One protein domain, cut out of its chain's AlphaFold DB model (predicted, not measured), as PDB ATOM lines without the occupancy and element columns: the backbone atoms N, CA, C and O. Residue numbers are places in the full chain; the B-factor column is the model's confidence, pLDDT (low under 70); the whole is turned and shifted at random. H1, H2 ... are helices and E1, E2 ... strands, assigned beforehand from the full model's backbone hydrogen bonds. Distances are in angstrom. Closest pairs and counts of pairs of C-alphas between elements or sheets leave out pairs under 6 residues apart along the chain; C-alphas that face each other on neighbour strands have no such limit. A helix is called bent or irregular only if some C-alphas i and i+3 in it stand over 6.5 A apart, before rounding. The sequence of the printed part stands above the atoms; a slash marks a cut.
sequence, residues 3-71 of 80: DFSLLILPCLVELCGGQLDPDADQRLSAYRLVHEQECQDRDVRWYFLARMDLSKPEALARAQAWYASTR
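This is residues 3 to 71 of the 80 residues of an uncharacterized protein of Rhizobium sp. (UniProt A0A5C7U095). What does the model look like? A strongly twisted sheet of four strands, made of two hairpins side by side, E1 with E2 and E3 with E4, has one long helix, H2, packed slantwise over one of its faces. The short helix H1 only grazes the sheet with residues 28 to 30, at the end where E3 begins. How is it made up? The printed part has 69 residues with two named helices and four named strands, E1 E2 H1 E3 E4 H2 along the chain, of the mixed class. The sheet is mixed too, in the order E2, E1, E4, E3. The whole is compact, with a radius of gyration of the C-alphas of 11.5 A and spans of 32 by 27 by 17 A.

Where are the strands? E1 is residues 3 to 8, 16.3 A long from C-alpha 3 at (-69.099, -2.471, -32.016), and E2 is residues 13 to 17. E3, residues 31 to 39, measures 23.2 A and bends by 53 degrees at residue 34; E4, residues 44 to 51, measures 23.0 A. Where are the helices? H1 is residues 26 to 30 and is irregular, with C-alphas 27 and 30 7.0 A apart. H2, residues 56 to 70, measures 20.9 A and ends at C-alpha 70 at (-56.385, -4.427, -43.524).

How do the strands pair? The inner strands E1 and E4 are parallel at 21 degrees, with N 6 and O 47 2.8 A apart, within hydrogen-bond range. The hairpin E1 and E2 is antiparallel at 157 degrees, with N 7 and O 14 at 2.9 A, and the hairpin E3 and E4 is antiparallel at 161 degrees, with N 46 and O 37 at 2.8 A. E2 and E3 are the edge strands and are apart. How does H2 stand to the sheet? Helix on one face of a sheet makes two layers: H2 is on it at a height of 9.0 A, over E4 and, only just, with 3 C-alphas each, over E2 and E1. It runs only just slantwise to the strands, at 57 degrees to E4 on the local plane; the closest C-alphas of H2 and E4 are those of Ala 59 and Ala 50, 6.0 A apart. What of H1 and the helix backbones? E2, H1 and E3 form a split strand-helix-strand unit, two strands running the same way with E1 and E4 between them in the sheet, and its crossover is right-handed. The closest C-alphas of H1 and E4 are those of Ala 30 and Arg 51, 5.6 A apart, while H1 and H2 are apart. In H2 every O i to N i+4 pair is within hydrogen-bond range; in H1 0 of 1 is, beside 1 of 2 O i to N i+3 pairs.

How large is it? The two C-alphas farthest apart, those of Asp 41 and Asp 53, are 33.4 A apart. Are there cuts or long links? The printed part, residues 3 to 71, has no cut, and no link is long; E2 to H1 is short and the others are tight. Where is confidence low? The mean pLDDT of the printed part is 90.0, and residue 22 is the one printed residue under 70.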
ATOM      1  N   ASP A   3     -68.406  -2.973 -30.835       92.75
ATOM      2  CA  ASP A   3     -69.099  -2.471 -32.016       92.75
ATOM      3  C   ASP A   3     -68.113  -1.799 -32.969       92.75
ATOM      4  O   ASP A   3     -67.248  -1.021 -32.553       92.75
ATOM      5  N   PHE A   4     -68.260  -2.084 -34.258       93.38
ATOM      6  CA  PHE A   4     -67.497  -1.460 -35.330       93.38
ATOM      7  C   PHE A   4     -68.440  -0.954 -36.406       93.38
ATOM      8  O   PHE A   4     -69.371  -1.650 -36.805       93.38
ATOM      9  N   SER A   5     -68.162   0.231 -36.933       94.00
ATOM     10  CA  SER A   5     -68.895   0.777 -38.068       94.00
ATOM     11  C   SER A   5     -67.949   0.987 -39.239       94.00
ATOM     12  O   SER A   5     -66.869   1.549 -39.078       94.00
ATOM     13  N   LEU A   6     -68.348   0.554 -40.430       94.31
ATOM     14  CA  LEU A   6     -67.651   0.865 -41.672       94.31
ATOM     15  C   LEU A   6     -68.445   1.889 -42.464       94.31
ATOM     16  O   LEU A   6     -69.581   1.621 -42.855       94.31
ATOM     17  N   LEU A   7     -67.817   3.028 -42.746       94.44
ATOM     18  CA  LEU A   7     -68.318   4.001 -43.707       94.44
ATOM     19  C   LEU A   7     -67.782   3.642 -45.086       94.44
ATOM     20  O   LEU A   7     -66.574   3.619 -45.315       94.44
ATOM     21  N   ILE A   8     -68.685   3.342 -46.012       95.12
ATOM     22  CA  ILE A   8     -68.356   2.860 -47.350       95.12
ATOM     23  C   ILE A   8     -68.694   3.961 -48.351       95.12
ATOM     24  O   ILE A   8     -69.862   4.276 -48.597       95.12
ATOM     25  N   LEU A   9     -67.649   4.540 -48.936       93.94
ATOM     26  CA  LEU A   9     -67.712   5.586 -49.945       93.94
ATOM     27  C   LEU A   9     -67.322   5.039 -51.330       93.94
ATOM     28  O   LEU A   9     -66.658   4.000 -51.436       93.94
ATOM     29  N   PRO A  10     -67.648   5.770 -52.415       89.50
ATOM     30  CA  PRO A  10     -67.234   5.418 -53.774       89.50
ATOM     31  C   PRO A  10     -65.719   5.324 -54.005       89.50
ATOM     32  O   PRO A  10     -65.300   4.677 -54.964       89.50
ATOM     33  N   CYS A  11     -64.880   5.871 -53.127       88.62
ATOM     34  CA  CYS A  11     -63.420   5.811 -53.282       88.62
ATOM     35  C   CYS A  11     -62.676   5.311 -52.036       88.62
ATOM     36  O   CYS A  11     -61.472   5.093 -52.110       88.62
ATOM     37  N   LEU A  12     -63.360   5.145 -50.902       92.94
ATOM     38  CA  LEU A  12     -62.726   4.876 -49.612       92.94
ATOM     39  C   LEU A  12     -63.649   4.044 -48.720       92.94
ATOM     40  O   LEU A  12     -64.869   4.134 -48.829       92.94
ATOM     41  N   VAL A  13     -63.055   3.245 -47.838       95.00
ATOM     42  CA  VAL A  13     -63.754   2.602 -46.727       95.00
ATOM     43  C   VAL A  13     -63.051   3.011 -45.439       95.00
ATOM     44  O   VAL A  13     -61.844   2.805 -45.307       95.00
ATOM     45  N   GLU A  14     -63.801   3.589 -44.510       93.75
ATOM     46  CA  GLU A  14     -63.287   4.082 -43.233       93.75
ATOM     47  C   GLU A  14     -63.837   3.239 -42.087       93.75
ATOM     48  O   GLU A  14     -65.036   2.968 -42.021       93.75
ATOM     49  N   LEU A  15     -62.950   2.827 -41.180       93.38
ATOM     50  CA  LEU A  15     -63.325   2.156 -39.942       93.38
ATOM     51  C   LEU A  15     -63.562   3.197 -38.853       93.38
ATOM     52  O   LEU A  15     -62.657   3.944 -38.486       93.38
ATOM     53  N   CYS A  16     -64.763   3.184 -38.300       90.00
ATOM     54  CA  CYS A  16     -65.140   3.940 -37.124       90.00
ATOM     55  C   CYS A  16     -65.302   2.977 -35.943       90.00
ATOM     56  O   CYS A  16     -65.904   1.908 -36.062       90.00
ATOM     57  N   GLY A  17     -64.737   3.351 -34.795       81.00
ATOM     58  CA  GLY A  17     -64.945   2.609 -33.555       81.00
ATOM     59  C   GLY A  17     -66.342   2.876 -33.004       81.00
ATOM     60  O   GLY A  17     -66.743   4.034 -32.905       81.00
ATOM     61  N   GLY A  18     -67.053   1.819 -32.618       86.38
ATOM     62  CA  GLY A  18     -68.391   1.900 -32.041       86.38
ATOM     63  C   GLY A  18     -69.521   1.809 -33.063       86.38
ATOM     64  O   GLY A  18     -69.313   1.833 -34.281       86.38
ATOM     65  N   GLN A  19     -70.742   1.709 -32.543       85.19
ATOM     66  CA  GLN A  19     -71.959   1.861 -33.326       85.19
ATOM     67  C   GLN A  19     -72.149   3.339 -33.664       85.19
ATOM     68  O   GLN A  19     -72.217   4.194 -32.781       85.19
ATOM     69  N   LEU A  20     -72.240   3.626 -34.955       85.19
ATOM     70  CA  LEU A  20     -72.629   4.933 -35.447       85.19
ATOM     71  C   LEU A  20     -74.151   5.003 -35.544       85.19
ATOM     72  O   LEU A  20     -74.775   4.157 -36.183       85.19
ATOM     73  N   ASP A  21     -74.732   6.011 -34.901       76.62
ATOM     74  CA  ASP A  21     -76.170   6.251 -34.920       76.62
ATOM     75  C   ASP A  21     -76.514   7.256 -36.039       76.62
ATOM     76  O   ASP A  21     -76.142   8.431 -35.935       76.62
ATOM     77  N   PRO A  22     -77.191   6.820 -37.121       67.94
ATOM     78  CA  PRO A  22     -77.575   7.698 -38.220       67.94
ATOM     79  C   PRO A  22     -78.581   8.782 -37.817       67.94
ATOM     80  O   PRO A  22     -78.630   9.814 -38.483       67.94
ATOM     81  N   ASP A  23     -79.344   8.584 -36.738       71.19
ATOM     82  CA  ASP A  23     -80.297   9.570 -36.227       71.19
ATOM     83  C   ASP A  23     -79.611  10.632 -35.347       71.19
ATOM     84  O   ASP A  23     -80.077  11.771 -35.263       71.19
ATOM     85  N   ALA A  24     -78.476  10.293 -34.724       77.38
ATOM     86  CA  ALA A  24     -77.720  11.208 -33.864       77.38
ATOM     87  C   ALA A  24     -76.553  11.922 -34.575       77.38
ATOM     88  O   ALA A  24     -76.165  13.017 -34.158       77.38
ATOM     89  N   ASP A  25     -75.989  11.345 -35.642       79.31
ATOM     90  CA  ASP A  25     -74.855  11.921 -36.374       79.31
ATOM     91  C   ASP A  25     -75.269  12.430 -37.765       79.31
ATOM     92  O   ASP A  25     -75.401  11.677 -38.730       79.31
ATOM     93  N   GLN A  26     -75.398  13.756 -37.903       77.19
ATOM     94  CA  GLN A  26     -75.735  14.413 -39.174       77.19
ATOM     95  C   GLN A  26     -74.771  14.078 -40.320       77.19
ATOM     96  O   GLN A  26     -75.154  14.184 -41.489       77.19
ATOM     97  N   ARG A  27     -73.534  13.650 -40.029       78.62
ATOM     98  CA  ARG A  27     -72.574  13.219 -41.061       78.62
ATOM     99  C   ARG A  27     -73.066  11.980 -41.809       78.62
ATOM    100  O   ARG A  27     -72.686  11.767 -42.959       78.62
ATOM    101  N   LEU A  28     -73.939  11.198 -41.179       83.81
ATOM    102  CA  LEU A  28     -74.529   9.976 -41.715       83.81
ATOM    103  C   LEU A  28     -75.810  10.226 -42.507       83.81
ATOM    104  O   LEU A  28     -76.348   9.290 -43.083       83.81
ATOM    105  N   SER A  29     -76.253  11.481 -42.634       85.19
ATOM    106  CA  SER A  29     -77.427  11.851 -43.439       85.19
ATOM    107  C   SER A  29     -77.328  11.429 -44.910       85.19
ATOM    108  O   SER A  29     -78.347  11.263 -45.570       85.19
ATOM    109  N   ALA A  30     -76.110  11.235 -45.427       89.62
ATOM    110  CA  ALA A  30     -75.848  10.732 -46.775       89.62
ATOM    111  C   ALA A  30     -75.578   9.215 -46.829       89.62
ATOM    112  O   ALA A  30     -75.227   8.693 -47.892       89.62
ATOM    113  N   TYR A  31     -75.708   8.511 -45.704       91.44
ATOM    114  CA  TYR A  31     -75.403   7.094 -45.543       91.44
ATOM    115  C   TYR A  31     -76.653   6.313 -45.140       91.44
ATOM    116  O   TYR A  31     -77.621   6.850 -44.612       91.44
ATOM    117  N   ARG A  32     -76.632   5.009 -45.405       91.62
ATOM    118  CA  ARG A  32     -77.652   4.062 -44.956       91.62
ATOM    119  C   ARG A  32     -76.991   2.776 -44.493       91.62
ATOM    120  O   ARG A  32     -76.009   2.336 -45.093       91.62
ATOM    121  N   LEU A  33     -77.561   2.145 -43.473       93.00
ATOM    122  CA  LEU A  33     -77.166   0.802 -43.072       93.00
ATOM    123  C   LEU A  33     -77.558  -0.186 -44.183       93.00
ATOM    124  O   LEU A  33     -78.735  -0.325 -44.512       93.00
ATOM    125  N   VAL A  34     -76.574  -0.844 -44.799       93.81
ATOM    126  CA  VAL A  34     -76.804  -1.832 -45.873       93.81
ATOM    127  C   VAL A  34     -76.654  -3.271 -45.395       93.81
ATOM    128  O   VAL A  34     -77.225  -4.188 -45.998       93.81
ATOM    129  N   HIS A  35     -75.881  -3.477 -44.331       93.19
ATOM    130  CA  HIS A  35     -75.648  -4.778 -43.725       93.19
ATOM    131  C   HIS A  35     -75.292  -4.607 -42.254       93.19
ATOM    132  O   HIS A  35     -74.672  -3.618 -41.867       93.19
ATOM    133  N   GLU A  36     -75.670  -5.593 -41.461       93.19
ATOM    134  CA  GLU A  36     -75.244  -5.754 -40.081       93.19
ATOM    135  C   GLU A  36     -74.755  -7.191 -39.944       93.19
ATOM    136  O   GLU A  36     -75.386  -8.114 -40.463       93.19
ATOM    137  N   GLN A  37     -73.612  -7.379 -39.291       91.31
ATOM    138  CA  GLN A  37     -73.091  -8.706 -39.004       91.31
ATOM    139  C   GLN A  37     -72.701  -8.801 -37.538       91.31
ATOM    140  O   GLN A  37     -71.762  -8.152 -37.083       91.31
ATOM    141  N   GLU A  38     -73.392  -9.675 -36.823       90.62
ATOM    142  CA  GLU A  38     -73.005 -10.107 -35.489       90.62
ATOM    143  C   GLU A  38     -72.212 -11.414 -35.582       90.62
ATOM    144  O   GLU A  38     -72.553 -12.316 -36.355       90.62
ATOM    145  N   CYS A  39     -71.142 -11.516 -34.798       85.62
ATOM    146  CA  CYS A  39     -70.410 -12.754 -34.573       85.62
ATOM    147  C   CYS A  39     -70.395 -13.032 -33.067       85.62
ATOM    148  O   CYS A  39     -69.619 -12.432 -32.318       85.62
ATOM    149  N   GLN A  40     -71.271 -13.944 -32.636       81.88
ATOM    150  CA  GLN A  40     -71.468 -14.284 -31.222       81.88
ATOM    151  C   GLN A  40     -70.215 -14.897 -30.593       81.88
ATOM    152  O   GLN A  40     -69.862 -14.536 -29.475       81.88
ATOM    153  N   ASP A  41     -69.482 -15.730 -31.337       83.25
ATOM    154  CA  ASP A  41     -68.241 -16.353 -30.856       83.25
ATOM    155  C   ASP A  41     -67.154 -15.330 -30.490       83.25
ATOM    156  O   ASP A  41     -66.292 -15.603 -29.657       83.25
ATOM    157  N   ARG A  42     -67.176 -14.150 -31.123       82.19
ATOM    158  CA  ARG A  42     -66.194 -13.077 -30.907       82.19
ATOM    159  C   ARG A  42     -66.762 -11.883 -30.144       82.19
ATOM    160  O   ARG A  42     -66.035 -10.910 -29.954       82.19
ATOM    161  N   ASP A  43     -68.028 -11.950 -29.723       89.88
ATOM    162  CA  ASP A  43     -68.748 -10.859 -29.053       89.88
ATOM    163  C   ASP A  43     -68.563  -9.511 -29.789       89.88
ATOM    164  O   ASP A  43     -68.246  -8.475 -29.193       89.88
ATOM    165  N   VAL A  44     -68.688  -9.547 -31.122       90.94
ATOM    166  CA  VAL A  44     -68.464  -8.400 -32.011       90.94
ATOM    167  C   VAL A  44     -69.648  -8.179 -32.942       90.94
ATOM    168  O   VAL A  44     -70.198  -9.131 -33.503       90.94
ATOM    169  N   ARG A  45     -69.997  -6.913 -33.161       92.44
ATOM    170  CA  ARG A  45     -71.013  -6.495 -34.122       92.44
ATOM    171  C   ARG A  45     -70.454  -5.453 -35.084       92.44
ATOM    172  O   ARG A  45     -69.744  -4.530 -34.692       92.44
ATOM    173  N   TRP A  46     -70.765  -5.630 -36.361       93.81
ATOM    174  CA  TRP A  46     -70.328  -4.765 -37.448       93.81
ATOM    175  C   TRP A  46     -71.514  -4.138 -38.154       93.81
ATOM    176  O   TRP A  46     -72.415  -4.838 -38.617       93.81
ATOM    177  N   TYR A  47     -71.450  -2.824 -38.308       93.75
ATOM    178  CA  TYR A  47     -72.424  -2.012 -39.014       93.75
ATOM    179  C   TYR A  47     -71.811  -1.520 -40.321       93.75
ATOM    180  O   TYR A  47     -70.784  -0.844 -40.327       93.75
ATOM    181  N   PHE A  48     -72.430  -1.849 -41.448       94.25
ATOM    182  CA  PHE A  48     -71.954  -1.448 -42.768       94.25
ATOM    183  C   PHE A  48     -72.826  -0.309 -43.273       94.25
ATOM    184  O   PHE A  48     -73.948  -0.534 -43.732       94.25
ATOM    185  N   LEU A  49     -72.315   0.915 -43.189       94.19
ATOM    186  CA  LEU A  49     -73.010   2.108 -43.643       94.19
ATOM    187  C   LEU A  49     -72.448   2.526 -44.997       94.19
ATOM    188  O   LEU A  49     -71.298   2.941 -45.111       94.19
ATOM    189  N   ALA A  50     -73.261   2.431 -46.040       95.25
ATOM    190  CA  ALA A  50     -72.870   2.859 -47.375       95.25
ATOM    191  C   ALA A  50     -73.482   4.211 -47.701       95.25
ATOM    192  O   ALA A  50     -74.629   4.473 -47.330       95.25
ATOM    193  N   ARG A  51     -72.751   5.045 -48.445       94.12
ATOM    194  CA  ARG A  51     -73.362   6.234 -49.039       94.12
ATOM    195  C   ARG A  51     -74.560   5.845 -49.914       94.12
ATOM    196  O   ARG A  51     -74.562   4.792 -50.548       94.12
ATOM    197  N   MET A  52     -75.584   6.695 -49.951       91.25
ATOM    198  CA  MET A  52     -76.841   6.411 -50.659       91.25
ATOM    199  C   MET A  52     -76.676   6.188 -52.171       91.25
ATOM    200  O   MET A  52     -77.514   5.521 -52.775       91.25
ATOM    201  N   ASP A  53     -75.603   6.714 -52.765       91.94
ATOM    202  CA  ASP A  53     -75.238   6.533 -54.173       91.94
ATOM    203  C   ASP A  53     -74.616   5.159 -54.481       91.94
ATOM    204  O   ASP A  53     -74.449   4.823 -55.650       91.94
ATOM    205  N   LEU A  54     -74.319   4.340 -53.464       93.88
ATOM    206  CA  LEU A  54     -73.834   2.971 -53.632       93.88
ATOM    207  C   LEU A  54     -74.955   1.944 -53.479       93.88
ATOM    208  O   LEU A  54     -75.754   1.972 -52.531       93.88
ATOM    209  N   SER A  55     -74.975   0.962 -54.377       94.38
ATOM    210  CA  SER A  55     -75.812  -0.222 -54.197       94.38
ATOM    211  C   SER A  55     -75.259  -1.120 -53.080       94.38
ATOM    212  O   SER A  55     -74.066  -1.111 -52.768       94.38
ATOM    213  N   LYS A  56     -76.128  -1.936 -52.467       94.12
ATOM    214  CA  LYS A  56     -75.710  -2.902 -51.437       94.12
ATOM    215  C   LYS A  56     -74.619  -3.871 -51.940       94.12
ATOM    216  O   LYS A  56     -73.628  -4.019 -51.228       94.12
ATOM    217  N   PRO A  57     -74.730  -4.495 -53.133       95.06
ATOM    218  CA  PRO A  57     -73.680  -5.383 -53.641       95.06
ATOM    219  C   PRO A  57     -72.325  -4.683 -53.803       95.06
ATOM    220  O   PRO A  57     -71.303  -5.226 -53.390       95.06
ATOM    221  N   GLU A  58     -72.312  -3.458 -54.338       94.94
ATOM    222  CA  GLU A  58     -71.080  -2.672 -54.472       94.94
ATOM    223  C   GLU A  58     -70.473  -2.334 -53.111       94.94
ATOM    224  O   GLU A  58     -69.257  -2.429 -52.933       94.94
ATOM    225  N   ALA A  59     -71.308  -1.965 -52.139       95.31
ATOM    226  CA  ALA A  59     -70.850  -1.650 -50.796       95.31
ATOM    227  C   ALA A  59     -70.187  -2.859 -50.117       95.31
ATOM    228  O   ALA A  59     -69.091  -2.735 -49.570       95.31
ATOM    229  N   LEU A  60     -70.801  -4.041 -50.211       94.56
ATOM    230  CA  LEU A  60     -70.245  -5.270 -49.641       94.56
ATOM    231  C   LEU A  60     -68.941  -5.690 -50.327       94.56
ATOM    232  O   LEU A  60     -67.981  -6.047 -49.644       94.56
ATOM    233  N   ALA A  61     -68.858  -5.578 -51.656       94.50
ATOM    234  CA  ALA A  61     -67.624  -5.853 -52.393       94.50
ATOM    235  C   ALA A  61     -66.469  -4.943 -51.937       94.50
ATOM    236  O   ALA A  61     -65.338  -5.397 -51.754       94.50
ATOM    237  N   ARG A  62     -66.755  -3.661 -51.685       95.19
ATOM    238  CA  ARG A  62     -65.777  -2.697 -51.160       95.19
ATOM    239  C   ARG A  62     -65.359  -3.016 -49.731       95.19
ATOM    240  O   ARG A  62     -64.172  -2.964 -49.428       95.19
ATOM    241  N   ALA A  63     -66.303  -3.382 -48.869       94.69
ATOM    242  CA  ALA A  63     -65.997  -3.805 -47.506       94.69
ATOM    243  C   ALA A  63     -65.124  -5.077 -47.489       94.69
ATOM    244  O   ALA A  63     -64.161  -5.152 -46.726       94.69
ATOM    245  N   GLN A  64     -65.373  -6.028 -48.399       93.12
ATOM    246  CA  GLN A  64     -64.509  -7.197 -48.585       93.12
ATOM    247  C   GLN A  64     -63.095  -6.802 -49.034       93.12
ATOM    248  O   GLN A  64     -62.113  -7.335 -48.520       93.12
ATOM    249  N   ALA A  65     -62.976  -5.869 -49.985       93.94
ATOM    250  CA  ALA A  65     -61.686  -5.375 -50.470       93.94
ATOM    251  C   ALA A  65     -60.904  -4.619 -49.379       93.94
ATOM    252  O   ALA A  65     -59.685  -4.776 -49.258       93.94
ATOM    253  N   TRP A  66     -61.608  -3.847 -48.546       94.94
ATOM    254  CA  TRP A  66     -61.042  -3.211 -47.360       94.94
ATOM    255  C   TRP A  66     -60.481  -4.259 -46.395       94.94
ATOM    256  O   TRP A  66     -59.304  -4.183 -46.046       94.94
ATOM    257  N   TYR A  67     -61.263  -5.287 -46.048       92.81
ATOM    258  CA  TYR A  67     -60.790  -6.370 -45.184       92.81
ATOM    259  C   TYR A  67     -59.593  -7.114 -45.788       92.81
ATOM    260  O   TYR A  67     -58.629  -7.399 -45.081       92.81
ATOM    261  N   ALA A  68     -59.600  -7.391 -47.094       92.94
ATOM    262  CA  ALA A  68     -58.474  -8.044 -47.762       92.94
ATOM    263  C   ALA A  68     -57.156  -7.256 -47.604       92.94
ATOM    264  O   ALA A  68     -56.082  -7.860 -47.542       92.94
ATOM    265  N   SER A  69     -57.250  -5.928 -47.493       93.12
ATOM    266  CA  SER A  69     -56.109  -5.023 -47.331       93.12
ATOM    267  C   SER A  69     -55.696  -4.839 -45.867       93.12
ATOM    268  O   SER A  69     -54.506  -4.818 -45.567       93.12
ATOM    269  N   THR A  70     -56.656  -4.713 -44.946       93.00
ATOM    270  CA  THR A  70     -56.385  -4.427 -43.524       93.00
ATOM    271  C   THR A  70     -56.195  -5.678 -42.675       93.00
ATOM    272  O   THR A  70     -55.518  -5.622 -41.651       93.00
ATOM    273  N   ARG A  71     -56.797  -6.801 -43.086       91.44
ATOM    274  CA  ARG A  71     -56.879  -8.061 -42.331       91.44
ATOM    275  C   ARG A  71     -57.345  -7.844 -40.890       91.44
ATOM    276  O   ARG A  71     -56.769  -8.406 -39.961       91.44
TER     277      ARG A  71